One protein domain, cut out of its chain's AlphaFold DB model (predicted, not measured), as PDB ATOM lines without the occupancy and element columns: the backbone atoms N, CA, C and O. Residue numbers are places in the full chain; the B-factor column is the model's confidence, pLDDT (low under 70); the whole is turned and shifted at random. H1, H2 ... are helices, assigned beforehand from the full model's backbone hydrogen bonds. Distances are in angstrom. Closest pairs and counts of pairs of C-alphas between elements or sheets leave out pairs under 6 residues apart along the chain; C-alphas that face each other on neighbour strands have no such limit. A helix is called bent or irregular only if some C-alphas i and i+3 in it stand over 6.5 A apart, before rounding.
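What this domain is: This is residues 27 to 182 and 327 to 341 of the 509 residues of an uncharacterized protein of Planctomycetaceae bacterium (UniProt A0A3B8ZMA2). The model is an elongated up-and-down bundle of four helices: the long H4 and H7 lie side by side, H1 slants past H4, and the shorter H8 packs on H1 and H7. At one end H9 crosses the first residues of H7, and H5 and H6 fold out to one side, with residues 122 to 127 sticking out; at the other end lie H2, H3 and the long link between them. The printed part has 171 residues with nine named helices, H1 to H9 in chain order, and no named strand, in the class all helix. It is only just loose, close to compact, with a radius of gyration of the C-alphas of 18.8 A and spans of 57 by 36 by 26 A.

How they stand to each other: H4, residues 80 to 111, touches the hub H7, residues 137 to 161, at a shallow tilt of 31 degrees, opposite ways; their closest C-alphas, of Gly 92 and Ser 147, are 3.9 A apart. With residues 93 to 104 alone H4 touches H1, residues 29 to 52, opposite ways at 36 degrees, only just a steep tilt; the closest C-alphas, of Cys 40 and Ser 100, are 5.6 A apart. H7 and H8, residues 168 to 180, form a helical hairpin, with the closest C-alphas, of Val 152 and Leu 174, 5.5 A apart. H8 touches H1 at Ala 46 and Leu 173, closest C-alphas 7.1 A apart, but H4 and H8 are apart. H9, residues 328 to 339, touches H7 at a steep tilt of 60 degrees, the same way; the closest C-alphas, of Ser 138 and Ala 336, are 5.4 A apart. H3, residues 72 to 76, only just touches H7, with 3 pairs of C-alphas within 8 A, the closest those of Cys 74 and Leu 161 at 6.0 A. H2, residues 54 to 57, is close to but not clearly touching H4, with the closest C-alphas, of Trp 57 and Leu 86, 7.2 A apart. H5, residues 118 to 121, and H6, residues 125 to 132, meet only through their link. Every O i to N i+4 pair is within hydrogen-bond range in H1, H4, H7, H8 and H9; H6 has 3 of 4, H3 has 0 of 1 but 1 of 2 O i to N i+3 pairs, and H2 and H5 are too short.

Where its parts are: H4 is 46.0 A long, from C-alpha 80 at (172.168, 157.413, 151.044) to C-alpha 111 at (179.552, 143.534, 107.787). H7 measures 36.1 A, H1 34.5 A, H8 18.5 A and H9 16.4 A. H1 begins at C-alpha 29, (189.981, 144.965, 112.980). H3 is only just irregular: C-alphas 73 and 76 are 6.6 A apart.

The domain as a whole: The two C-alphas farthest apart, of Thr 72 and Glu 115, are 60.0 A apart. Residues 183 to 326 are not printed, and C-alphas 182 and 327 are 22.8 A apart across the cut. The link from H2 to H3 is long. Mean pLDDT of the printed part is 82.8; residues 27 to 28, 108 to 137 and 327 to 341 hold the 47 residues under 70.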
ATOM      1  N   LEU A  27     195.697 148.563 113.007       53.84
ATOM      2  CA  LEU A  27     195.370 147.491 113.929       53.84
ATOM      3  C   LEU A  27     194.469 146.486 113.214       53.84
ATOM      4  O   LEU A  27     193.501 146.906 112.568       53.84
ATOM      5  N   PRO A  28     194.699 145.174 113.371       66.94
ATOM      6  CA  PRO A  28     193.773 144.202 112.834       66.94
ATOM      7  C   PRO A  28     192.396 144.492 113.436       66.94
ATOM      8  O   PRO A  28     192.230 144.430 114.651       66.94
ATOM      9  N   ILE A  29     191.398 144.783 112.597       70.19
ATOM     10  CA  ILE A  29     189.981 144.965 112.980       70.19
ATOM     11  C   ILE A  29     189.522 143.862 113.955       70.19
ATOM     12  O   ILE A  29     188.743 144.101 114.876       70.19
ATOM     13  N   ARG A  30     190.095 142.660 113.807       74.56
ATOM     14  CA  ARG A  30     189.945 141.514 114.712       74.56
ATOM     15  C   ARG A  30     190.216 141.849 116.186       74.56
ATOM     16  O   ARG A  30     189.436 141.438 117.034       74.56
ATOM     17  N   THR A  31     191.273 142.598 116.503       81.56
ATOM     18  CA  THR A  31     191.623 142.978 117.883       81.56
ATOM     19  C   THR A  31     190.575 143.905 118.490       81.56
ATOM     20  O   THR A  31     190.216 143.750 119.654       81.56
ATOM     21  N   GLN A  32     190.043 144.847 117.708       81.56
ATOM     22  CA  GLN A  32     188.996 145.750 118.188       81.56
ATOM     23  C   GLN A  32     187.687 145.000 118.445       81.56
ATOM     24  O   GLN A  32     187.110 145.143 119.519       81.56
ATOM     25  N   LEU A  33     187.259 144.152 117.504       83.00
ATOM     26  CA  LEU A  33     186.069 143.313 117.670       83.00
ATOM     27  C   LEU A  33     186.192 142.383 118.879       83.00
ATOM     28  O   LEU A  33     185.235 142.228 119.632       83.00
ATOM     29  N   LEU A  34     187.377 141.808 119.094       88.44
ATOM     30  CA  LEU A  34     187.663 140.987 120.264       88.44
ATOM     31  C   LEU A  34     187.500 141.774 121.571       88.44
ATOM     32  O   LEU A  34     186.882 141.277 122.509       88.44
ATOM     33  N   LEU A  35     188.041 142.992 121.645       90.38
ATOM     34  CA  LEU A  35     187.926 143.832 122.838       90.38
ATOM     35  C   LEU A  35     186.484 144.273 123.095       90.38
ATOM     36  O   LEU A  35     186.059 144.247 124.243       90.38
ATOM     37  N   ILE A  36     185.725 144.602 122.046       89.00
ATOM     38  CA  ILE A  36     184.290 144.897 122.159       89.00
ATOM     39  C   ILE A  36     183.540 143.669 122.688       89.00
ATOM     40  O   ILE A  36     182.726 143.794 123.597       89.00
ATOM     41  N   ALA A  37     183.839 142.470 122.175       90.06
ATOM     42  CA  ALA A  37     183.226 141.233 122.655       90.06
ATOM     43  C   ALA A  37     183.565 140.952 124.130       90.06
ATOM     44  O   ALA A  37     182.680 140.588 124.904       90.06
ATOM     45  N   LEU A  38     184.822 141.162 124.537       93.50
ATOM     46  CA  LEU A  38     185.262 141.033 125.929       93.50
ATOM     47  C   LEU A  38     184.579 142.042 126.855       93.50
ATOM     48  O   LEU A  38     184.233 141.693 127.982       93.50
ATOM     49  N   GLU A  39     184.381 143.275 126.396       94.00
ATOM     50  CA  GLU A  39     183.691 144.329 127.139       94.00
ATOM     51  C   GLU A  39     182.199 144.015 127.297       94.00
ATOM     52  O   GLU A  39     181.711 143.996 128.426       94.00
ATOM     53  N   CYS A  40     181.507 143.648 126.206       92.12
ATOM     54  CA  CYS A  40     180.124 143.155 126.233       92.12
ATOM     55  C   CYS A  40     179.961 142.005 127.232       92.12
ATOM     56  O   CYS A  40     179.062 142.023 128.071       92.12
ATOM     57  N   TRP A  41     180.838 141.002 127.136       95.06
ATOM     58  CA  TRP A  41     180.807 139.831 128.004       95.06
ATOM     59  C   TRP A  41     181.034 140.204 129.470       95.06
ATOM     60  O   TRP A  41     180.280 139.779 130.340       95.06
ATOM     61  N   SER A  42     182.028 141.052 129.748       95.44
ATOM     62  CA  SER A  42     182.333 141.494 131.114       95.44
ATOM     63  C   SER A  42     181.181 142.300 131.720       95.44
ATOM     64  O   SER A  42     180.851 142.096 132.886       95.44
ATOM     65  N   ALA A  43     180.531 143.167 130.935       94.56
ATOM     66  CA  ALA A  43     179.359 143.922 131.371       94.56
ATOM     67  C   ALA A  43     178.159 143.003 131.659       94.56
ATOM     68  O   ALA A  43     177.520 143.138 132.702       94.56
ATOM     69  N   ALA A  44     177.893 142.025 130.787       95.12
ATOM     70  CA  ALA A  44     176.829 141.043 130.991       95.12
ATOM     71  C   ALA A  44     177.062 140.204 132.258       95.12
ATOM     72  O   ALA A  44     176.169 140.098 133.098       95.12
ATOM     73  N   CYS A  45     178.275 139.670 132.448       96.69
ATOM     74  CA  CYS A  45     178.639 138.942 133.665       96.69
ATOM     75  C   CYS A  45     178.502 139.811 134.918       96.69
ATOM     76  O   CYS A  45     177.961 139.338 135.913       96.69
ATOM     77  N   ALA A  46     178.933 141.075 134.871       96.62
ATOM     78  CA  ALA A  46     178.791 142.003 135.990       96.62
ATOM     79  C   ALA A  46     177.322 142.214 136.381       96.62
ATOM     80  O   ALA A  46     176.990 142.138 137.562       96.62
ATOM     81  N   ILE A  47     176.433 142.415 135.404       96.69
ATOM     82  CA  ILE A  47     174.990 142.543 135.649       96.69
ATOM     83  C   ILE A  47     174.442 141.257 136.278       96.69
ATOM     84  O   ILE A  47     173.771 141.325 137.306       96.69
ATOM     85  N   CYS A  48     174.768 140.085 135.723       97.50
ATOM     86  CA  CYS A  48     174.328 138.807 136.284       97.50
ATOM     87  C   CYS A  48     174.829 138.595 137.718       97.50
ATOM     88  O   CYS A  48     174.066 138.135 138.563       97.50
ATOM     89  N   LEU A  49     176.081 138.954 138.016       96.62
ATOM     90  CA  LEU A  49     176.657 138.857 139.358       96.62
ATOM     91  C   LEU A  49     175.965 139.804 140.342       96.62
ATOM     92  O   LEU A  49     175.625 139.372 141.442       96.62
ATOM     93  N   LEU A  50     175.698 141.055 139.955       96.06
ATOM     94  CA  LEU A  50     174.957 142.008 140.790       96.06
ATOM     95  C   LEU A  50     173.538 141.525 141.094       96.06
ATOM     96  O   LEU A  50     173.083 141.655 142.227       96.06
ATOM     97  N   VAL A  51     172.855 140.937 140.109       96.19
ATOM     98  CA  VAL A  51     171.514 140.364 140.295       96.19
ATOM     99  C   VAL A  51     171.570 139.138 141.208       96.19
ATOM    100  O   VAL A  51     170.824 139.072 142.180       96.19
ATOM    101  N   ALA A  52     172.487 138.202 140.949       94.88
ATOM    102  CA  ALA A  52     172.645 136.982 141.745       94.88
ATOM    103  C   ALA A  52     173.066 137.255 143.199       94.88
ATOM    104  O   ALA A  52     172.866 136.411 144.067       94.88
ATOM    105  N   THR A  53     173.648 138.427 143.463       95.38
ATOM    106  CA  THR A  53     174.096 138.859 144.793       95.38
ATOM    107  C   THR A  53     173.379 140.131 145.248       95.38
ATOM    108  O   THR A  53     173.933 140.907 146.018       95.38
ATOM    109  N   CYS A  54     172.144 140.382 144.796       95.88
ATOM    110  CA  CYS A  54     171.427 141.648 145.024       95.88
ATOM    111  C   CYS A  54     171.346 142.063 146.508       95.88
ATOM    112  O   CYS A  54     171.491 143.246 146.826       95.88
ATOM    113  N   ALA A  55     171.217 141.091 147.418       95.25
ATOM    114  CA  ALA A  55     171.194 141.295 148.866       95.25
ATOM    115  C   ALA A  55     172.488 141.923 149.428       95.25
ATOM    116  O   ALA A  55     172.459 142.582 150.468       95.25
ATOM    117  N   LEU A  56     173.625 141.761 148.743       96.00
ATOM    118  CA  LEU A  56     174.896 142.407 149.089       96.00
ATOM    119  C   LEU A  56     174.898 143.916 148.768       96.00
ATOM    120  O   LEU A  56     175.588 144.703 149.427       96.00
ATOM    121  N   TRP A  57     174.152 144.327 147.744       96.00
ATOM    122  CA  TRP A  57     174.236 145.670 147.162       96.00
ATOM    123  C   TRP A  57     173.192 146.623 147.722       96.00
ATOM    124  O   TRP A  57     173.491 147.797 147.931       96.00
ATOM    125  N   ILE A  58     171.984 146.125 147.980       93.56
ATOM    126  CA  ILE A  58     170.858 146.954 148.405       93.56
ATOM    127  C   ILE A  58     171.048 147.360 149.877       93.56
ATOM    128  O   ILE A  58     171.099 146.489 150.750       93.56
ATOM    129  N   PRO A  59     171.146 148.665 150.191       88.50
ATOM    130  CA  PRO A  59     171.196 149.108 151.575       88.50
ATOM    131  C   PRO A  59     169.859 148.813 152.258       88.50
ATOM    132  O   PRO A  59     168.799 149.188 151.763       88.50
ATOM    133  N   SER A  60     169.912 148.151 153.411       85.06
ATOM    134  CA  SER A  60     168.735 147.836 154.220       85.06
ATOM    135  C   SER A  60     169.020 148.125 155.687       85.06
ATOM    136  O   SER A  60     170.042 147.694 156.222       85.06
ATOM    137  N   ALA A  61     168.098 148.829 156.349       78.38
ATOM    138  CA  ALA A  61     168.166 149.078 157.790       78.38
ATOM    139  C   ALA A  61     167.969 147.795 158.623       78.38
ATOM    140  O   ALA A  61     168.401 147.735 159.772       78.38
ATOM    141  N   ASN A  62     167.364 146.765 158.022       79.19
ATOM    142  CA  ASN A  62     167.068 145.477 158.653       79.19
ATOM    143  C   ASN A  62     168.059 144.379 158.237       79.19
ATOM    144  O   ASN A  62     167.752 143.195 158.345       79.19
ATOM    145  N   ARG A  63     169.232 144.749 157.709       87.06
ATOM    146  CA  ARG A  63     170.254 143.776 157.311       87.06
ATOM    147  C   ARG A  63     170.818 143.103 158.565       87.06
ATOM    148  O   ARG A  63     171.346 143.791 159.432       87.06
ATOM    149  N   GLU A  64     170.714 141.775 158.646       91.31
ATOM    150  CA  GLU A  64     171.260 141.012 159.783       91.31
ATOM    151  C   GLU A  64     172.790 141.098 159.861       91.31
ATOM    152  O   GLU A  64     173.362 141.111 160.945       91.31
ATOM    153  N   ILE A  65     173.451 141.173 158.703       94.38
ATOM    154  CA  ILE A  65     174.897 141.356 158.603       94.38
ATOM    155  C   ILE A  65     175.166 142.844 158.350       94.38
ATOM    156  O   ILE A  65     174.826 143.348 157.271       94.38
ATOM    157  N   PRO A  66     175.760 143.573 159.308       95.12
ATOM    158  CA  PRO A  66     176.004 144.996 159.145       95.12
ATOM    159  C   PRO A  66     177.121 145.234 158.119       95.12
ATOM    160  O   PRO A  66     178.057 144.435 158.021       95.12
ATOM    161  N   PRO A  67     177.084 146.353 157.377       96.56
ATOM    162  CA  PRO A  67     178.228 146.742 156.573       96.56
ATOM    163  C   PRO A  67     179.384 147.149 157.484       96.56
ATOM    164  O   PRO A  67     179.207 147.911 158.437       96.56
ATOM    165  N   ILE A  68     180.581 146.671 157.159       97.50
ATOM    166  CA  ILE A  68     181.814 147.039 157.860       97.50
ATOM    167  C   ILE A  68     182.673 147.801 156.853       97.50
ATOM    168  O   ILE A  68     183.228 147.175 155.948       97.50
ATOM    169  N   PRO A  69     182.773 149.136 156.951       97.62
ATOM    170  CA  PRO A  69     183.535 149.945 156.004       97.62
ATOM    171  C   PRO A  69     185.009 149.600 155.985       97.62
ATOM    172  O   PRO A  69     185.542 149.147 156.998       97.62
ATOM    173  N   LEU A  70     185.686 149.876 154.872       97.25
ATOM    174  CA  LEU A  70     187.133 149.676 154.750       97.25
ATOM    175  C   LEU A  70     187.922 150.643 155.643       97.25
ATOM    176  O   LEU A  70     188.925 150.258 156.239       97.25
ATOM    177  N   ILE A  71     187.437 151.881 155.771       96.69
ATOM    178  CA  ILE A  71     188.067 152.948 156.559       96.69
ATOM    179  C   ILE A  71     187.101 153.511 157.603       96.69
ATOM    180  O   ILE A  71     185.898 153.621 157.366       96.69
ATOM    181  N   THR A  72     187.634 153.922 158.755       94.94
ATOM    182  CA  THR A  72     186.833 154.355 159.914       94.94
ATOM    183  C   THR A  72     185.997 155.600 159.616       94.94
ATOM    184  O   THR A  72     184.872 155.718 160.092       94.94
ATOM    185  N   ALA A  73     186.489 156.500 158.756       95.62
ATOM    186  CA  ALA A  73     185.758 157.704 158.347       95.62
ATOM    187  C   ALA A  73     184.390 157.396 157.706       95.62
ATOM    188  O   ALA A  73     183.461 158.195 157.801       95.62
ATOM    189  N   CYS A  74     184.234 156.219 157.093       96.12
ATOM    190  CA  CYS A  74     182.982 155.806 156.466       96.12
ATOM    191  C   CYS A  74     181.940 155.271 157.465       96.12
ATOM    192  O   CYS A  74     180.785 155.087 157.081       96.12
ATOM    193  N   VAL A  75     182.298 155.046 158.736       94.81
ATOM    194  CA  VAL A  75     181.377 154.525 159.767       94.81
ATOM    195  C   VAL A  75     180.214 155.487 160.038       94.81
ATOM    196  O   VAL A  75     179.098 155.051 160.303       94.81
ATOM    197  N   ALA A  76     180.445 156.796 159.915       93.50
ATOM    198  CA  ALA A  76     179.416 157.816 160.122       93.50
ATOM    199  C   ALA A  76     178.502 158.038 158.901       93.50
ATOM    200  O   ALA A  76     177.528 158.785 158.987       93.50
ATOM    201  N   LEU A  77     178.804 157.430 157.748       94.19
ATOM    202  CA  LEU A  77     178.047 157.666 156.521       94.19
ATOM    203  C   LEU A  77     176.721 156.900 156.543       94.19
ATOM    204  O   LEU A  77     176.684 155.690 156.777       94.19
ATOM    205  N   GLY A  78     175.627 157.599 156.244       92.19
ATOM    206  CA  GLY A  78     174.292 157.008 156.131       92.19
ATOM    207  C   GLY A  78     174.085 156.178 154.852       92.19
ATOM    208  O   GLY A  78     174.919 156.222 153.943       92.19
ATOM    209  N   PRO A  79     172.958 155.449 154.739       93.44
ATOM    210  CA  PRO A  79     172.664 154.561 153.607       93.44
ATOM    211  C   PRO A  79     172.473 155.291 152.266       93.44
ATOM    212  O   PRO A  79     172.555 154.666 151.213       93.44
ATOM    213  N   ALA A  80     172.262 156.613 152.269       94.44
ATOM    214  CA  ALA A  80     172.168 157.413 151.044       94.44
ATOM    215  C   ALA A  80     173.427 157.290 150.164       94.44
ATOM    216  O   ALA A  80     173.321 157.239 148.942       94.44
ATOM    217  N   TRP A  81     174.609 157.163 150.778       96.25
ATOM    218  CA  TRP A  81     175.868 156.971 150.055       96.25
ATOM    219  C   TRP A  81     175.920 155.630 149.322       96.25
ATOM    220  O   TRP A  81     176.407 155.571 148.194       96.25
ATOM    221  N   ASP A  82     175.368 154.569 149.919       96.12
ATOM    222  CA  ASP A  82     175.235 153.266 149.269       96.12
ATOM    223  C   ASP A  82     174.313 153.357 148.048       96.12
ATOM    224  O   ASP A  82     174.669 152.869 146.977       96.12
ATOM    225  N   VAL A  83     173.167 154.036 148.181       96.62
ATOM    226  CA  VAL A  83     172.220 154.243 147.071       96.62
ATOM    227  C   VAL A  83     172.866 155.040 145.939       96.62
ATOM    228  O   VAL A  83     172.797 154.623 144.788       96.62
ATOM    229  N   MET A  84     173.533 156.158 146.242       97.75
ATOM    230  CA  MET A  84     174.201 156.986 145.232       97.75
ATOM    231  C   MET A  84     175.312 156.222 144.505       97.75
ATOM    232  O   MET A  84     175.414 156.288 143.279       97.75
ATOM    233  N   ALA A  85     176.131 155.470 145.242       98.06
ATOM    234  CA  ALA A  85     177.209 154.680 144.665       98.06
ATOM    235  C   ALA A  85     176.673 153.517 143.809       98.06
ATOM    236  O   ALA A  85     177.202 153.258 142.725       98.06
ATOM    237  N   LEU A  86     175.584 152.873 144.244       97.75
ATOM    238  CA  LEU A  86     174.891 151.842 143.474       97.75
ATOM    239  C   LEU A  86     174.252 152.413 142.202       97.75
ATOM    240  O   LEU A  86     174.403 151.812 141.145       97.75
ATOM    241  N   LEU A  87     173.613 153.584 142.273       97.75
ATOM    242  CA  LEU A  87     173.078 154.291 141.102       97.75
ATOM    243  C   LEU A  87     174.185 154.661 140.108       97.75
ATOM    244  O   LEU A  87     174.022 154.465 138.909       97.75
ATOM    245  N   SER A  88     175.333 155.150 140.590       98.19
ATOM    246  CA  SER A  88     176.503 155.404 139.739       98.19
ATOM    247  C   SER A  88     176.960 154.127 139.029       98.19
ATOM    248  O   SER A  88     177.145 154.124 137.812       98.19
ATOM    249  N   LEU A  89     177.100 153.022 139.769       97.94
ATOM    250  CA  LEU A  89     177.494 151.728 139.215       97.94
ATOM    251  C   LEU A  89     176.489 151.222 138.168       97.94
ATOM    252  O   LEU A  89     176.902 150.789 137.093       97.94
ATOM    253  N   THR A  90     175.185 151.283 138.449       97.00
ATOM    254  CA  THR A  90     174.146 150.777 137.541       97.00
ATOM    255  C   THR A  90     174.010 151.631 136.284       97.00
ATOM    256  O   THR A  90     173.944 151.075 135.190       97.00
ATOM    257  N   LEU A  91     174.055 152.964 136.406       96.62
ATOM    258  CA  LEU A  91     174.092 153.878 135.259       96.62
ATOM    259  C   LEU A  91     175.331 153.636 134.397       96.62
ATOM    260  O   LEU A  91     175.231 153.595 133.170       96.62
ATOM    261  N   GLY A  92     176.488 153.424 135.030       97.25
ATOM    262  CA  GLY A  92     177.718 153.076 134.332       97.25
ATOM    263  C   GLY A  92     177.616 151.735 133.595       97.25
ATOM    264  O   GLY A  92     177.950 151.661 132.417       97.25
ATOM    265  N   LEU A  93     177.095 150.680 134.226       96.19
ATOM    266  CA  LEU A  93     176.901 149.377 133.570       96.19
ATOM    267  C   LEU A  93     175.887 149.436 132.427       96.19
ATOM    268  O   LEU A  93     176.114 148.822 131.381       96.19
ATOM    269  N   PHE A  94     174.798 150.185 132.598       94.06
ATOM    270  CA  PHE A  94     173.815 150.407 131.546       94.06
ATOM    271  C   PHE A  94     174.446 151.138 130.358       94.06
ATOM    272  O   PHE A  94     174.412 150.626 129.241       94.06
ATOM    273  N   GLY A  95     175.113 152.272 130.600       92.38
ATOM    274  CA  GLY A  95     175.789 153.042 129.555       92.38
ATOM    275  C   GLY A  95     176.865 152.236 128.821       92.38
ATOM    276  O   GLY A  95     176.926 152.272 127.588       92.38
ATOM    277  N   LEU A  96     177.655 151.440 129.550       93.75
ATOM    278  CA  LEU A  96     178.659 150.541 128.982       93.75
ATOM    279  C   LEU A  96     178.023 149.468 128.091       93.75
ATOM    280  O   LEU A  96     178.464 149.258 126.959       93.75
ATOM    281  N   SER A  97     176.964 148.820 128.578       90.44
ATOM    282  CA  SER A  97     176.257 147.762 127.848       90.44
ATOM    283  C   SER A  97     175.607 148.311 126.582       90.44
ATOM    284  O   SER A  97     175.795 147.749 125.504       90.44
ATOM    285  N   SER A  98     174.918 149.454 126.678       88.31
ATOM    286  CA  SER A  98     174.317 150.131 125.528       88.31
ATOM    287  C   SER A  98     175.369 150.515 124.487       88.31
ATOM    288  O   SER A  98     175.181 150.221 123.308       88.31
ATOM    289  N   CYS A  99     176.499 151.103 124.900       87.94
ATOM    290  CA  CYS A  99     177.585 151.455 123.979       87.94
ATOM    291  C   CYS A  99     178.194 150.224 123.300       87.94
ATOM    292  O   CYS A  99     178.508 150.263 122.109       87.94
ATOM    293  N   SER A 100     178.361 149.128 124.039       85.19
ATOM    294  CA  SER A 100     178.999 147.917 123.524       85.19
ATOM    295  C   SER A 100     178.090 147.176 122.541       85.19
ATOM    296  O   SER A 100     178.527 146.842 121.437       85.19
ATOM    297  N   VAL A 101     176.801 147.018 122.874       81.38
ATOM    298  CA  VAL A 101     175.779 146.466 121.965       81.38
ATOM    299  C   VAL A 101     175.680 147.316 120.706       81.38
ATOM    300  O   VAL A 101     175.725 146.782 119.603       81.38
ATOM    301  N   TRP A 102     175.632 148.638 120.855       82.88
ATOM    302  CA  TRP A 102     175.583 149.561 119.728       82.88
ATOM    303  C   TRP A 102     176.781 149.419 118.790       82.88
ATOM    304  O   TRP A 102     176.623 149.323 117.572       82.88
ATOM    305  N   THR A 103     177.987 149.370 119.357       81.00
ATOM    306  CA  THR A 103     179.225 149.213 118.585       81.00
ATOM    307  C   THR A 103     179.228 147.877 117.843       81.00
ATOM    308  O   THR A 103     179.541 147.835 116.653       81.00
ATOM    309  N   LEU A 104     178.800 146.795 118.502       77.88
ATOM    310  CA  LEU A 104     178.679 145.477 117.885       77.88
ATOM    311  C   LEU A 104     177.640 145.467 116.752       77.88
ATOM    312  O   LEU A 104     177.924 144.957 115.669       77.88
ATOM    313  N   SER A 105     176.466 146.069 116.963       76.75
ATOM    314  CA  SER A 105     175.424 146.197 115.941       76.75
ATOM    315  C   SER A 105     175.919 146.968 114.721       76.75
ATOM    316  O   SER A 105     175.704 146.519 113.600       76.75
ATOM    317  N   LEU A 106     176.633 148.082 114.909       74.50
ATOM    318  CA  LEU A 106     177.222 148.834 113.798       74.50
ATOM    319  C   LEU A 106     178.251 148.002 113.019       74.50
ATOM    320  O   LEU A 106     178.255 148.033 111.786       74.50
ATOM    321  N   CYS A 107     179.088 147.226 113.712       71.12
ATOM    322  CA  CYS A 107     180.020 146.302 113.068       71.12
ATOM    323  C   CYS A 107     179.292 145.223 112.245       71.12
ATOM    324  O   CYS A 107     179.709 144.942 111.125       71.12
ATOM    325  N   LEU A 108     178.190 144.663 112.759       69.44
ATOM    326  CA  LEU A 108     177.384 143.637 112.079       69.44
ATOM    327  C   LEU A 108     176.525 144.186 110.923       69.44
ATOM    328  O   LEU A 108     176.282 143.501 109.932       69.44
ATOM    329  N   ILE A 109     176.045 145.426 111.016       68.00
ATOM    330  CA  ILE A 109     175.310 146.064 109.915       68.00
ATOM    331  C   ILE A 109     176.263 146.332 108.758       68.00
ATOM    332  O   ILE A 109     175.992 145.978 107.612       68.00
ATOM    333  N   ARG A 110     177.431 146.897 109.071       64.88
ATOM    334  CA  ARG A 110     178.450 147.198 108.070       64.88
ATOM    335  C   ARG A 110     179.107 145.937 107.509       64.88
ATOM    336  O   ARG A 110     179.627 145.980 106.398       64.88
ATOM    337  N   SER A 111     179.045 144.821 108.246       62.62
ATOM    338  CA  SER A 111     179.552 143.534 107.787       62.62
ATOM    339  C   SER A 111     178.817 143.018 106.564       62.62
ATOM    340  O   SER A 111     179.437 142.670 105.567       62.62
ATOM    341  N   LYS A 112     177.486 142.988 106.651       58.56
ATOM    342  CA  LYS A 112     176.644 142.253 105.705       58.56
ATOM    343  C   LYS A 112     176.341 143.004 104.409       58.56
ATOM    344  O   LYS A 112     175.708 142.410 103.556       58.56
ATOM    345  N   GLY A 113     176.811 144.248 104.260       54.34
ATOM    346  CA  GLY A 113     176.591 145.072 103.067       54.34
ATOM    347  C   GLY A 113     175.106 145.263 102.760       54.34
ATOM    348  O   GLY A 113     174.560 144.486 102.003       54.34
ATOM    349  N   GLU A 114     174.470 146.279 103.353       54.53
ATOM    350  CA  GLU A 114     173.074 146.751 103.153       54.53
ATOM    351  C   GLU A 114     171.902 145.742 103.239       54.53
ATOM    352  O   GLU A 114     170.804 146.141 103.627       54.53
ATOM    353  N   GLU A 115     172.088 144.443 103.016       48.62
ATOM    354  CA  GLU A 115     171.045 143.425 103.107       48.62
ATOM    355  C   GLU A 115     170.938 142.867 104.533       48.62
ATOM    356  O   GLU A 115     171.294 141.724 104.836       48.62
ATOM    357  N   LEU A 116     170.433 143.682 105.465       50.44
ATOM    358  CA  LEU A 116     169.897 143.128 106.710       50.44
ATOM    359  C   LEU A 116     168.512 142.506 106.449       50.44
ATOM    360  O   LEU A 116     167.695 143.113 105.752       50.44
ATOM    361  N   PRO A 117     168.180 141.351 107.060       51.06
ATOM    362  CA  PRO A 117     166.842 140.778 106.967       51.06
ATOM    363  C   PRO A 117     165.807 141.797 107.457       51.06
ATOM    364  O   PRO A 117     165.865 142.234 108.611       51.06
ATOM    365  N   LYS A 118     164.844 142.148 106.593       52.06
ATOM    366  CA  LYS A 118     163.793 143.161 106.835       52.06
ATOM    367  C   LYS A 118     163.044 142.972 108.169       52.06
ATOM    368  O   LYS A 118     162.526 143.934 108.727       52.06
ATOM    369  N   TYR A 119     163.044 141.756 108.714       47.00
ATOM    370  CA  TYR A 119     162.309 141.364 109.919       47.00
ATOM    371  C   TYR A 119     163.063 141.605 111.241       47.00
ATOM    372  O   TYR A 119     162.427 141.901 112.245       47.00
ATOM    373  N   ALA A 120     164.405 141.569 111.260       47.00
ATOM    374  CA  ALA A 120     165.190 141.866 112.474       47.00
ATOM    375  C   ALA A 120     165.301 143.381 112.754       47.00
ATOM    376  O   ALA A 120     165.659 143.814 113.847       47.00
ATOM    377  N   VAL A 121     164.985 144.188 111.741       47.94
ATOM    378  CA  VAL A 121     165.139 145.644 111.716       47.94
ATOM    379  C   VAL A 121     163.842 146.345 112.141       47.94
ATOM    380  O   VAL A 121     163.906 147.397 112.752       47.94
ATOM    381  N   ALA A 122     162.653 145.783 111.923       47.88
ATOM    382  CA  ALA A 122     161.410 146.552 112.061       47.88
ATOM    383  C   ALA A 122     161.076 147.036 113.495       47.88
ATOM    384  O   ALA A 122     160.578 148.148 113.649       47.88
ATOM    385  N   ALA A 123     161.374 146.256 114.544       46.94
ATOM    386  CA  ALA A 123     161.025 146.630 115.924       46.94
ATOM    387  C   ALA A 123     162.121 147.448 116.633       46.94
ATOM    388  O   ALA A 123     161.822 148.395 117.357       46.94
ATOM    389  N   HIS A 124     163.399 147.131 116.393       49.44
ATOM    390  CA  HIS A 124     164.509 147.892 116.968       49.44
ATOM    391  C   HIS A 124     164.899 149.098 116.113       49.44
ATOM    392  O   HIS A 124     165.223 150.144 116.665       49.44
ATOM    393  N   ALA A 125     164.840 149.022 114.784       47.56
ATOM    394  CA  ALA A 125     165.436 150.045 113.937       47.56
ATOM    395  C   ALA A 125     164.644 151.339 113.820       47.56
ATOM    396  O   ALA A 125     165.227 152.300 113.365       47.56
ATOM    397  N   THR A 126     163.388 151.468 114.234       51.00
ATOM    398  CA  THR A 126     162.732 152.791 114.147       51.00
ATOM    399  C   THR A 126     163.262 153.741 115.230       51.00
ATOM    400  O   THR A 126     163.594 154.892 114.941       51.00
ATOM    401  N   VAL A 127     163.467 153.223 116.448       53.81
ATOM    402  CA  VAL A 127     164.125 153.930 117.568       53.81
ATOM    403  C   VAL A 127     165.645 153.937 117.392       53.81
ATOM    404  O   VAL A 127     166.297 154.958 117.599       53.81
ATOM    405  N   LEU A 128     166.226 152.819 116.938       49.97
ATOM    406  CA  LEU A 128     167.661 152.735 116.692       49.97
ATOM    407  C   LEU A 128     168.052 153.644 115.523       49.97
ATOM    408  O   LEU A 128     169.007 154.368 115.675       49.97
ATOM    409  N   ARG A 129     167.336 153.704 114.390       48.84
ATOM    410  CA  ARG A 129     167.710 154.507 113.196       48.84
ATOM    411  C   ARG A 129     167.605 156.014 113.433       48.84
ATOM    412  O   ARG A 129     168.438 156.752 112.918       48.84
ATOM    413  N   THR A 130     166.645 156.469 114.239       51.72
ATOM    414  CA  THR A 130     166.521 157.885 114.635       51.72
ATOM    415  C   THR A 130     167.612 158.308 115.630       51.72
ATOM    416  O   THR A 130     168.179 159.393 115.490       51.72
ATOM    417  N   HIS A 131     168.020 157.429 116.553       53.38
ATOM    418  CA  HIS A 131     169.197 157.659 117.405       53.38
ATOM    419  C   HIS A 131     170.550 157.382 116.698       53.38
ATOM    420  O   HIS A 131     171.555 158.016 117.022       53.38
ATOM    421  N   LEU A 132     170.596 156.475 115.710       49.22
ATOM    422  CA  LEU A 132     171.804 156.008 114.994       49.22
ATOM    423  C   LEU A 132     172.389 157.084 114.096       49.22
ATOM    424  O   LEU A 132     173.598 157.121 113.892       49.22
ATOM    425  N   LEU A 133     171.533 157.959 113.577       50.34
ATOM    426  CA  LEU A 133     171.937 159.045 112.693       50.34
ATOM    427  C   LEU A 133     172.326 160.321 113.454       50.34
ATOM    428  O   LEU A 133     172.943 161.207 112.870       50.34
ATOM    429  N   THR A 134     172.006 160.423 114.749       54.78
ATOM    430  CA  THR A 134     172.240 161.639 115.549       54.78
ATOM    431  C   THR A 134     173.469 161.547 116.457       54.78
ATOM    432  O   THR A 134     174.114 162.563 116.726       54.78
ATOM    433  N   LEU A 135     173.864 160.347 116.897       60.06
ATOM    434  CA  LEU A 135     175.042 160.173 117.748       60.06
ATOM    435  C   LEU A 135     176.327 160.073 116.921       60.06
ATOM    436  O   LEU A 135     176.662 159.034 116.357       60.06
ATOM    437  N   ARG A 136     177.102 161.164 116.908       69.44
ATOM    438  CA  ARG A 136     178.476 161.159 116.382       69.44
ATOM    439  C   ARG A 136     179.319 160.104 117.127       69.44
ATOM    440  O   ARG A 136     179.197 160.012 118.349       69.44
ATOM    441  N   PRO A 137     180.235 159.374 116.460       69.56
ATOM    442  CA  PRO A 137     181.126 158.396 117.106       69.56
ATOM    443  C   PRO A 137     181.894 158.937 118.325       69.56
ATOM    444  O   PRO A 137     182.127 158.214 119.293       69.56
ATOM    445  N   SER A 138     182.222 160.234 118.329       72.31
ATOM    446  CA  SER A 138     182.826 160.935 119.470       72.31
ATOM    447  C   SER A 138     181.960 160.907 120.737       72.31
ATOM    448  O   SER A 138     182.487 160.837 121.848       72.31
ATOM    449  N   ASN A 139     180.634 160.937 120.585       81.50
ATOM    450  CA  ASN A 139     179.696 160.897 121.703       81.50
ATOM    451  C   ASN A 139     179.661 159.495 122.317       81.50
ATOM    452  O   ASN A 139     179.715 159.377 123.535       81.50
ATOM    453  N   LEU A 140     179.671 158.437 121.497       82.19
ATOM    454  CA  LEU A 140     179.720 157.048 121.976       82.19
ATOM    455  C   LEU A 140     180.994 156.770 122.774       82.19
ATOM    456  O   LEU A 140     180.936 156.182 123.851       82.19
ATOM    457  N   TYR A 141     182.143 157.243 122.283       83.62
ATOM    458  CA  TYR A 141     183.404 157.123 123.013       83.62
ATOM    459  C   TYR A 141     183.352 157.838 124.369       83.62
ATOM    460  O   TYR A 141     183.777 157.286 125.385       83.62
ATOM    461  N   THR A 142     182.790 159.048 124.397       87.25
ATOM    462  CA  THR A 142     182.641 159.835 125.627       87.25
ATOM    463  C   THR A 142     181.721 159.127 126.621       87.25
ATOM    464  O   THR A 142     182.117 158.923 127.767       87.25
ATOM    465  N   VAL A 143     180.541 158.672 126.182       89.88
ATOM    466  CA  VAL A 143     179.586 157.930 127.024       89.88
ATOM    467  C   VAL A 143     180.222 156.656 127.569       89.88
ATOM    468  O   VAL A 143     180.119 156.398 128.766       89.88
ATOM    469  N   ARG A 144     180.947 155.895 126.741       91.56
ATOM    470  CA  ARG A 144     181.683 154.699 127.174       91.56
ATOM    471  C   ARG A 144     182.704 155.022 128.269       91.56
ATOM    472  O   ARG A 144     182.724 154.349 129.294       91.56
ATOM    473  N   ARG A 145     183.529 156.064 128.106       92.19
ATOM    474  CA  ARG A 145     184.519 156.451 129.131       92.19
ATOM    475  C   ARG A 145     183.876 156.935 130.423       92.19
ATOM    476  O   ARG A 145     184.336 156.549 131.493       92.19
ATOM    477  N   VAL A 146     182.838 157.764 130.329       94.31
ATOM    478  CA  VAL A 146     182.073 158.215 131.500       94.31
ATOM    479  C   VAL A 146     181.475 157.008 132.219       94.31
ATOM    480  O   VAL A 146     181.629 156.890 133.425       94.31
ATOM    481  N   SER A 147     180.901 156.063 131.474       96.50
ATOM    482  CA  SER A 147     180.342 154.821 132.016       96.50
ATOM    483  C   SER A 147     181.382 154.004 132.787       96.50
ATOM    484  O   SER A 147     181.132 153.605 133.922       96.50
ATOM    485  N   LEU A 148     182.579 153.815 132.220       96.75
ATOM    486  CA  LEU A 148     183.689 153.129 132.893       96.75
ATOM    487  C   LEU A 148     184.113 153.845 134.186       96.75
ATOM    488  O   LEU A 148     184.330 153.188 135.202       96.75
ATOM    489  N   TRP A 149     184.194 155.178 134.176       97.00
ATOM    490  CA  TRP A 149     184.510 155.950 135.381       97.00
ATOM    491  C   TRP A 149     183.412 155.882 136.440       97.00
ATOM    492  O   TRP A 149     183.734 155.757 137.617       97.00
ATOM    493  N   LEU A 150     182.137 155.904 136.044       97.94
ATOM    494  CA  LEU A 150     181.007 155.733 136.958       97.94
ATOM    495  C   LEU A 150     181.023 154.355 137.632       97.94
ATOM    496  O   LEU A 150     180.747 154.268 138.831       97.94
ATOM    497  N   ILE A 151     181.403 153.302 136.895       98.44
ATOM    498  CA  ILE A 151     181.598 151.952 137.445       98.44
ATOM    499  C   ILE A 151     182.749 151.947 138.452       98.44
ATOM    500  O   ILE A 151     182.566 151.478 139.572       98.44
ATOM    501  N   VAL A 152     183.920 152.482 138.087       98.12
ATOM    502  CA  VAL A 152     185.099 152.490 138.970       98.12
ATOM    503  C   VAL A 152     184.838 153.321 140.229       98.12
ATOM    504  O   VAL A 152     185.051 152.833 141.334       98.12
ATOM    505  N   ALA A 153     184.341 154.551 140.090       97.94
ATOM    506  CA  ALA A 153     184.098 155.449 141.217       97.94
ATOM    507  C   ALA A 153     182.955 154.950 142.117       97.94
ATOM    508  O   ALA A 153     183.116 154.882 143.339       97.94
ATOM    509  N   GLY A 154     181.826 154.549 141.524       98.38
ATOM    510  CA  GLY A 154     180.695 153.981 142.260       98.38
ATOM    511  C   GLY A 154     181.074 152.675 142.955       98.38
ATOM    512  O   GLY A 154     180.841 152.517 144.150       98.38
ATOM    513  N   GLY A 155     181.748 151.769 142.248       98.38
ATOM    514  CA  GLY A 155     182.187 150.489 142.798       98.38
ATOM    515  C   GLY A 155     183.226 150.619 143.911       98.38
ATOM    516  O   GLY A 155     183.075 149.983 144.953       98.38
ATOM    517  N   MET A 156     184.229 151.490 143.760       98.19
ATOM    518  CA  MET A 156     185.188 151.762 144.838       98.19
ATOM    519  C   MET A 156     184.512 152.402 146.050       98.19
ATOM    520  O   MET A 156     184.827 152.037 147.179       98.19
ATOM    521  N   THR A 157     183.544 153.296 145.841       98.44
ATOM    522  CA  THR A 157     182.754 153.866 146.943       98.44
ATOM    523  C   THR A 157     181.972 152.774 147.674       98.44
ATOM    524  O   THR A 157     182.020 152.708 148.897       98.44
ATOM    525  N   LEU A 158     181.322 151.855 146.950       98.31
ATOM    526  CA  LEU A 158     180.624 150.716 147.555       98.31
ATOM    527  C   LEU A 158     181.564 149.838 148.397       98.31
ATOM    528  O   LEU A 158     181.172 149.443 149.493       98.31
ATOM    529  N   VAL A 159     182.788 149.579 147.921       98.19
ATOM    530  CA  VAL A 159     183.833 148.842 148.660       98.19
ATOM    531  C   VAL A 159     184.283 149.591 149.915       98.19
ATOM    532  O   VAL A 159     184.445 148.986 150.974       98.19
ATOM    533  N   LEU A 160     184.469 150.911 149.827       98.19
ATOM    534  CA  LEU A 160     184.832 151.733 150.984       98.19
ATOM    535  C   LEU A 160     183.743 151.699 152.062       98.19
ATOM    536  O   LEU A 160     184.063 151.670 153.248       98.19
ATOM    537  N   LEU A 161     182.475 151.666 151.649       97.75
ATOM    538  CA  LEU A 161     181.304 151.630 152.525       97.75
ATOM    539  C   LEU A 161     181.026 150.253 153.151       97.75
ATOM    540  O   LEU A 161     180.388 150.201 154.205       97.75
ATOM    541  N   ASP A 162     181.473 149.166 152.520       97.75
ATOM    542  CA  ASP A 162     181.342 147.789 153.004       97.75
ATOM    543  C   ASP A 162     182.429 146.893 152.383       97.75
ATOM    544  O   ASP A 162     182.390 146.573 151.192       97.75
ATOM    545  N   GLN A 163     183.383 146.443 153.200       97.81
ATOM    546  CA  GLN A 163     184.489 145.580 152.774       97.81
ATOM    547  C   GLN A 163     184.013 144.280 152.133       97.81
ATOM    548  O   GLN A 163     184.682 143.760 151.240       97.81
ATOM    549  N   LEU A 164     182.846 143.766 152.540       97.56
ATOM    550  CA  LEU A 164     182.296 142.535 151.982       97.56
ATOM    551  C   LEU A 164     182.011 142.653 150.484       97.56
ATOM    552  O   LEU A 164     182.012 141.647 149.777       97.56
ATOM    553  N   ARG A 165     181.800 143.872 149.974       97.75
ATOM    554  CA  ARG A 165     181.576 144.117 148.545       97.75
ATOM    555  C   ARG A 165     182.835 143.955 147.704       97.75
ATOM    556  O   ARG A 165     182.722 143.789 146.493       97.75
ATOM    557  N   LEU A 166     184.021 143.926 148.317       97.44
ATOM    558  CA  LEU A 166     185.285 143.637 147.634       97.44
ATOM    559  C   LEU A 166     185.449 142.135 147.355       97.44
ATOM    560  O   LEU A 166     186.495 141.551 147.614       97.44
ATOM    561  N   GLN A 167     184.409 141.498 146.819       97.19
ATOM    562  CA  GLN A 167     184.472 140.130 146.316       97.19
ATOM    563  C   GLN A 167     185.496 140.051 145.176       97.19
ATOM    564  O   GLN A 167     185.651 141.002 144.407       97.19
ATOM    565  N   ALA A 168     186.170 138.910 145.017       96.50
ATOM    566  CA  ALA A 168     187.238 138.771 144.022       96.50
ATOM    567  C   ALA A 168     186.772 139.071 142.581       96.50
ATOM    568  O   ALA A 168     187.466 139.755 141.827       96.50
ATOM    569  N   TRP A 169     185.556 138.648 142.222       96.81
ATOM    570  CA  TRP A 169     184.952 138.951 140.922       96.81
ATOM    571  C   TRP A 169     184.656 140.444 140.733       96.81
ATOM    572  O   TRP A 169     184.808 140.973 139.631       96.81
ATOM    573  N   PHE A 170     184.277 141.149 141.803       97.88
ATOM    574  CA  PHE A 170     183.997 142.581 141.744       97.88
ATOM    575  C   PHE A 170     185.294 143.379 141.641       97.88
ATOM    576  O   PHE A 170     185.394 144.303 140.838       97.88
ATOM    577  N   PHE A 171     186.334 142.962 142.366       98.06
ATOM    578  CA  PHE A 171     187.668 143.531 142.218       98.06
ATOM    579  C   PHE A 171     188.197 143.372 140.784       98.06
ATOM    580  O   PHE A 171     188.672 144.342 140.193       98.06
ATOM    581  N   GLN A 172     188.028 142.191 140.174       97.81
ATOM    582  CA  GLN A 172     188.385 141.976 138.768       97.81
ATOM    583  C   GLN A 172     187.616 142.909 137.823       97.81
ATOM    584  O   GLN A 172     188.228 143.466 136.912       97.81
ATOM    585  N   LEU A 173     186.308 143.109 138.027       97.62
ATOM    586  CA  LEU A 173     185.510 144.045 137.227       97.62
ATOM    587  C   LEU A 173     186.109 145.457 137.257       97.62
ATOM    588  O   LEU A 173     186.314 146.056 136.201       97.62
ATOM    589  N   LEU A 174     186.433 145.972 138.448       98.50
ATOM    590  CA  LEU A 174     187.002 147.315 138.602       98.50
ATOM    591  C   LEU A 174     188.349 147.441 137.879       98.50
ATOM    592  O   LEU A 174     188.573 148.413 137.156       98.50
ATOM    593  N   LEU A 175     189.213 146.429 137.995       98.38
ATOM    594  CA  LEU A 175     190.482 146.384 137.265       98.38
ATOM    595  C   LEU A 175     190.270 146.315 135.750       98.38
ATOM    596  O   LEU A 175     190.965 146.994 135.001       98.38
ATOM    597  N   PHE A 176     189.293 145.546 135.274       97.81
ATOM    598  CA  PHE A 176     188.993 145.443 133.847       97.81
ATOM    599  C   PHE A 176     188.474 146.772 133.294       97.81
ATOM    600  O   PHE A 176     188.905 147.191 132.220       97.81
ATOM    601  N   CYS A 177     187.634 147.492 134.041       97.94
ATOM    602  CA  CYS A 177     187.216 148.843 133.671       97.94
ATOM    603  C   CYS A 177     188.406 149.809 133.566       97.94
ATOM    604  O   CYS A 177     188.481 150.575 132.603       97.94
ATOM    605  N   LEU A 178     189.374 149.727 134.489       97.56
ATOM    606  CA  LEU A 178     190.635 150.472 134.393       97.56
ATOM    607  C   LEU A 178     191.431 150.100 133.135       97.56
ATOM    608  O   LEU A 178     191.944 150.985 132.453       97.56
ATOM    609  N   VAL A 179     191.488 148.816 132.772       97.06
ATOM    610  CA  VAL A 179     192.128 148.392 131.520       97.06
ATOM    611  C   VAL A 179     191.402 148.977 130.308       97.06
ATOM    612  O   VAL A 179     192.059 149.518 129.423       97.06
ATOM    613  N   PHE A 180     190.069 148.946 130.253       95.62
ATOM    614  CA  PHE A 180     189.309 149.483 129.114       95.62
ATOM    615  C   PHE A 180     189.442 151.004 128.933       95.62
ATOM    616  O   PHE A 180     189.262 151.497 127.815       95.62
ATOM    617  N   LEU A 181     189.834 151.729 129.988       94.12
ATOM    618  CA  LEU A 181     190.171 153.155 129.945       94.12
ATOM    619  C   LEU A 181     191.536 153.460 129.299       94.12
ATOM    620  O   LEU A 181     191.810 154.629 129.009       94.12
ATOM    621  N   LEU A 182     192.386 152.453 129.059       92.12
ATOM    622  CA  LEU A 182     193.685 152.641 128.407       92.12
ATOM    623  C   LEU A 182     193.528 153.042 126.927       92.12
ATOM    624  O   LEU A 182     192.591 152.604 126.252       92.12
ATOM    625  N   HIS A 327     186.968 148.287 106.432       51.38
ATOM    626  CA  HIS A 327     187.730 149.539 106.573       51.38
ATOM    627  C   HIS A 327     187.197 150.799 107.283       51.38
ATOM    628  O   HIS A 327     188.006 151.388 107.994       51.38
ATOM    629  N   SER A 328     185.948 151.274 107.172       56.16
ATOM    630  CA  SER A 328     185.693 152.656 107.673       56.16
ATOM    631  C   SER A 328     185.353 152.782 109.168       56.16
ATOM    632  O   SER A 328     185.937 153.631 109.823       56.16
ATOM    633  N   LEU A 329     184.528 151.919 109.780       57.03
ATOM    634  CA  LEU A 329     184.043 152.187 111.155       57.03
ATOM    635  C   LEU A 329     185.108 152.006 112.249       57.03
ATOM    636  O   LEU A 329     185.203 152.818 113.164       57.03
ATOM    637  N   ALA A 330     185.895 150.932 112.166       59.28
ATOM    638  CA  ALA A 330     186.993 150.665 113.099       59.28
ATOM    639  C   ALA A 330     188.021 151.810 113.087       59.28
ATOM    640  O   ALA A 330     188.533 152.217 114.133       59.28
ATOM    641  N   THR A 331     188.263 152.363 111.898       60.34
ATOM    642  CA  THR A 331     189.128 153.522 111.667       60.34
ATOM    643  C   THR A 331     188.498 154.799 112.232       60.34
ATOM    644  O   THR A 331     189.159 155.544 112.945       60.34
ATOM    645  N   ASP A 332     187.198 155.019 112.019       60.72
ATOM    646  CA  ASP A 332     186.483 156.188 112.550       60.72
ATOM    647  C   ASP A 332     186.434 156.192 114.089       60.72
ATOM    648  O   ASP A 332     186.631 157.234 114.718       60.72
ATOM    649  N   LEU A 333     186.232 155.024 114.714       63.50
ATOM    650  CA  LEU A 333     186.274 154.869 116.170       63.50
ATOM    651  C   LEU A 333     187.680 155.115 116.718       63.50
ATOM    652  O   LEU A 333     187.814 155.866 117.677       63.50
ATOM    653  N   THR A 334     188.725 154.560 116.097       63.66
ATOM    654  CA  THR A 334     190.115 154.805 116.533       63.66
ATOM    655  C   THR A 334     190.536 156.260 116.365       63.66
ATOM    656  O   THR A 334     191.185 156.811 117.255       63.66
ATOM    657  N   LEU A 335     190.124 156.924 115.284       63.81
ATOM    658  CA  LEU A 335     190.354 158.358 115.100       63.81
ATOM    659  C   LEU A 335     189.594 159.195 116.139       63.81
ATOM    660  O   LEU A 335     190.127 160.190 116.635       63.81
ATOM    661  N   ALA A 336     188.377 158.790 116.515       61.91
ATOM    662  CA  ALA A 336     187.647 159.413 117.615       61.91
ATOM    663  C   ALA A 336     188.347 159.187 118.972       61.91
ATOM    664  O   ALA A 336     188.479 160.149 119.731       61.91
ATOM    665  N   GLU A 337     188.864 157.977 119.248       65.38
ATOM    666  CA  GLU A 337     189.671 157.686 120.450       65.38
ATOM    667  C   GLU A 337     190.922 158.592 120.500       65.38
ATOM    668  O   GLU A 337     191.269 159.107 121.562       65.38
ATOM    669  N   GLN A 338     191.575 158.851 119.359       63.78
ATOM    670  CA  GLN A 338     192.776 159.696 119.281       63.78
ATOM    671  C   GLN A 338     192.508 161.199 119.478       63.78
ATOM    672  O   GLN A 338     193.363 161.904 120.017       63.78
ATOM    673  N   ARG A 339     191.346 161.709 119.041       60.78
ATOM    674  CA  ARG A 339     190.999 163.143 119.133       60.78
ATOM    675  C   ARG A 339     190.581 163.569 120.539       60.78
ATOM    676  O   ARG A 339     190.796 164.715 120.925       60.78
ATOM    677  N   VAL A 340     190.005 162.658 121.313       58.22
ATOM    678  CA  VAL A 340     189.491 162.922 122.661       58.22
ATOM    679  C   VAL A 340     190.624 162.701 123.679       58.22
ATOM    680  O   VAL A 340     190.628 161.748 124.456       58.22
ATOM    681  N   ARG A 341     191.626 163.596 123.662       53.47
ATOM    682  CA  ARG A 341     192.720 163.650 124.654       53.47
ATOM    683  C   ARG A 341     192.211 164.185 126.000       53.47
ATOM    684  O   ARG A 341     192.594 165.266 126.431       53.47
TER     685      ARG A 341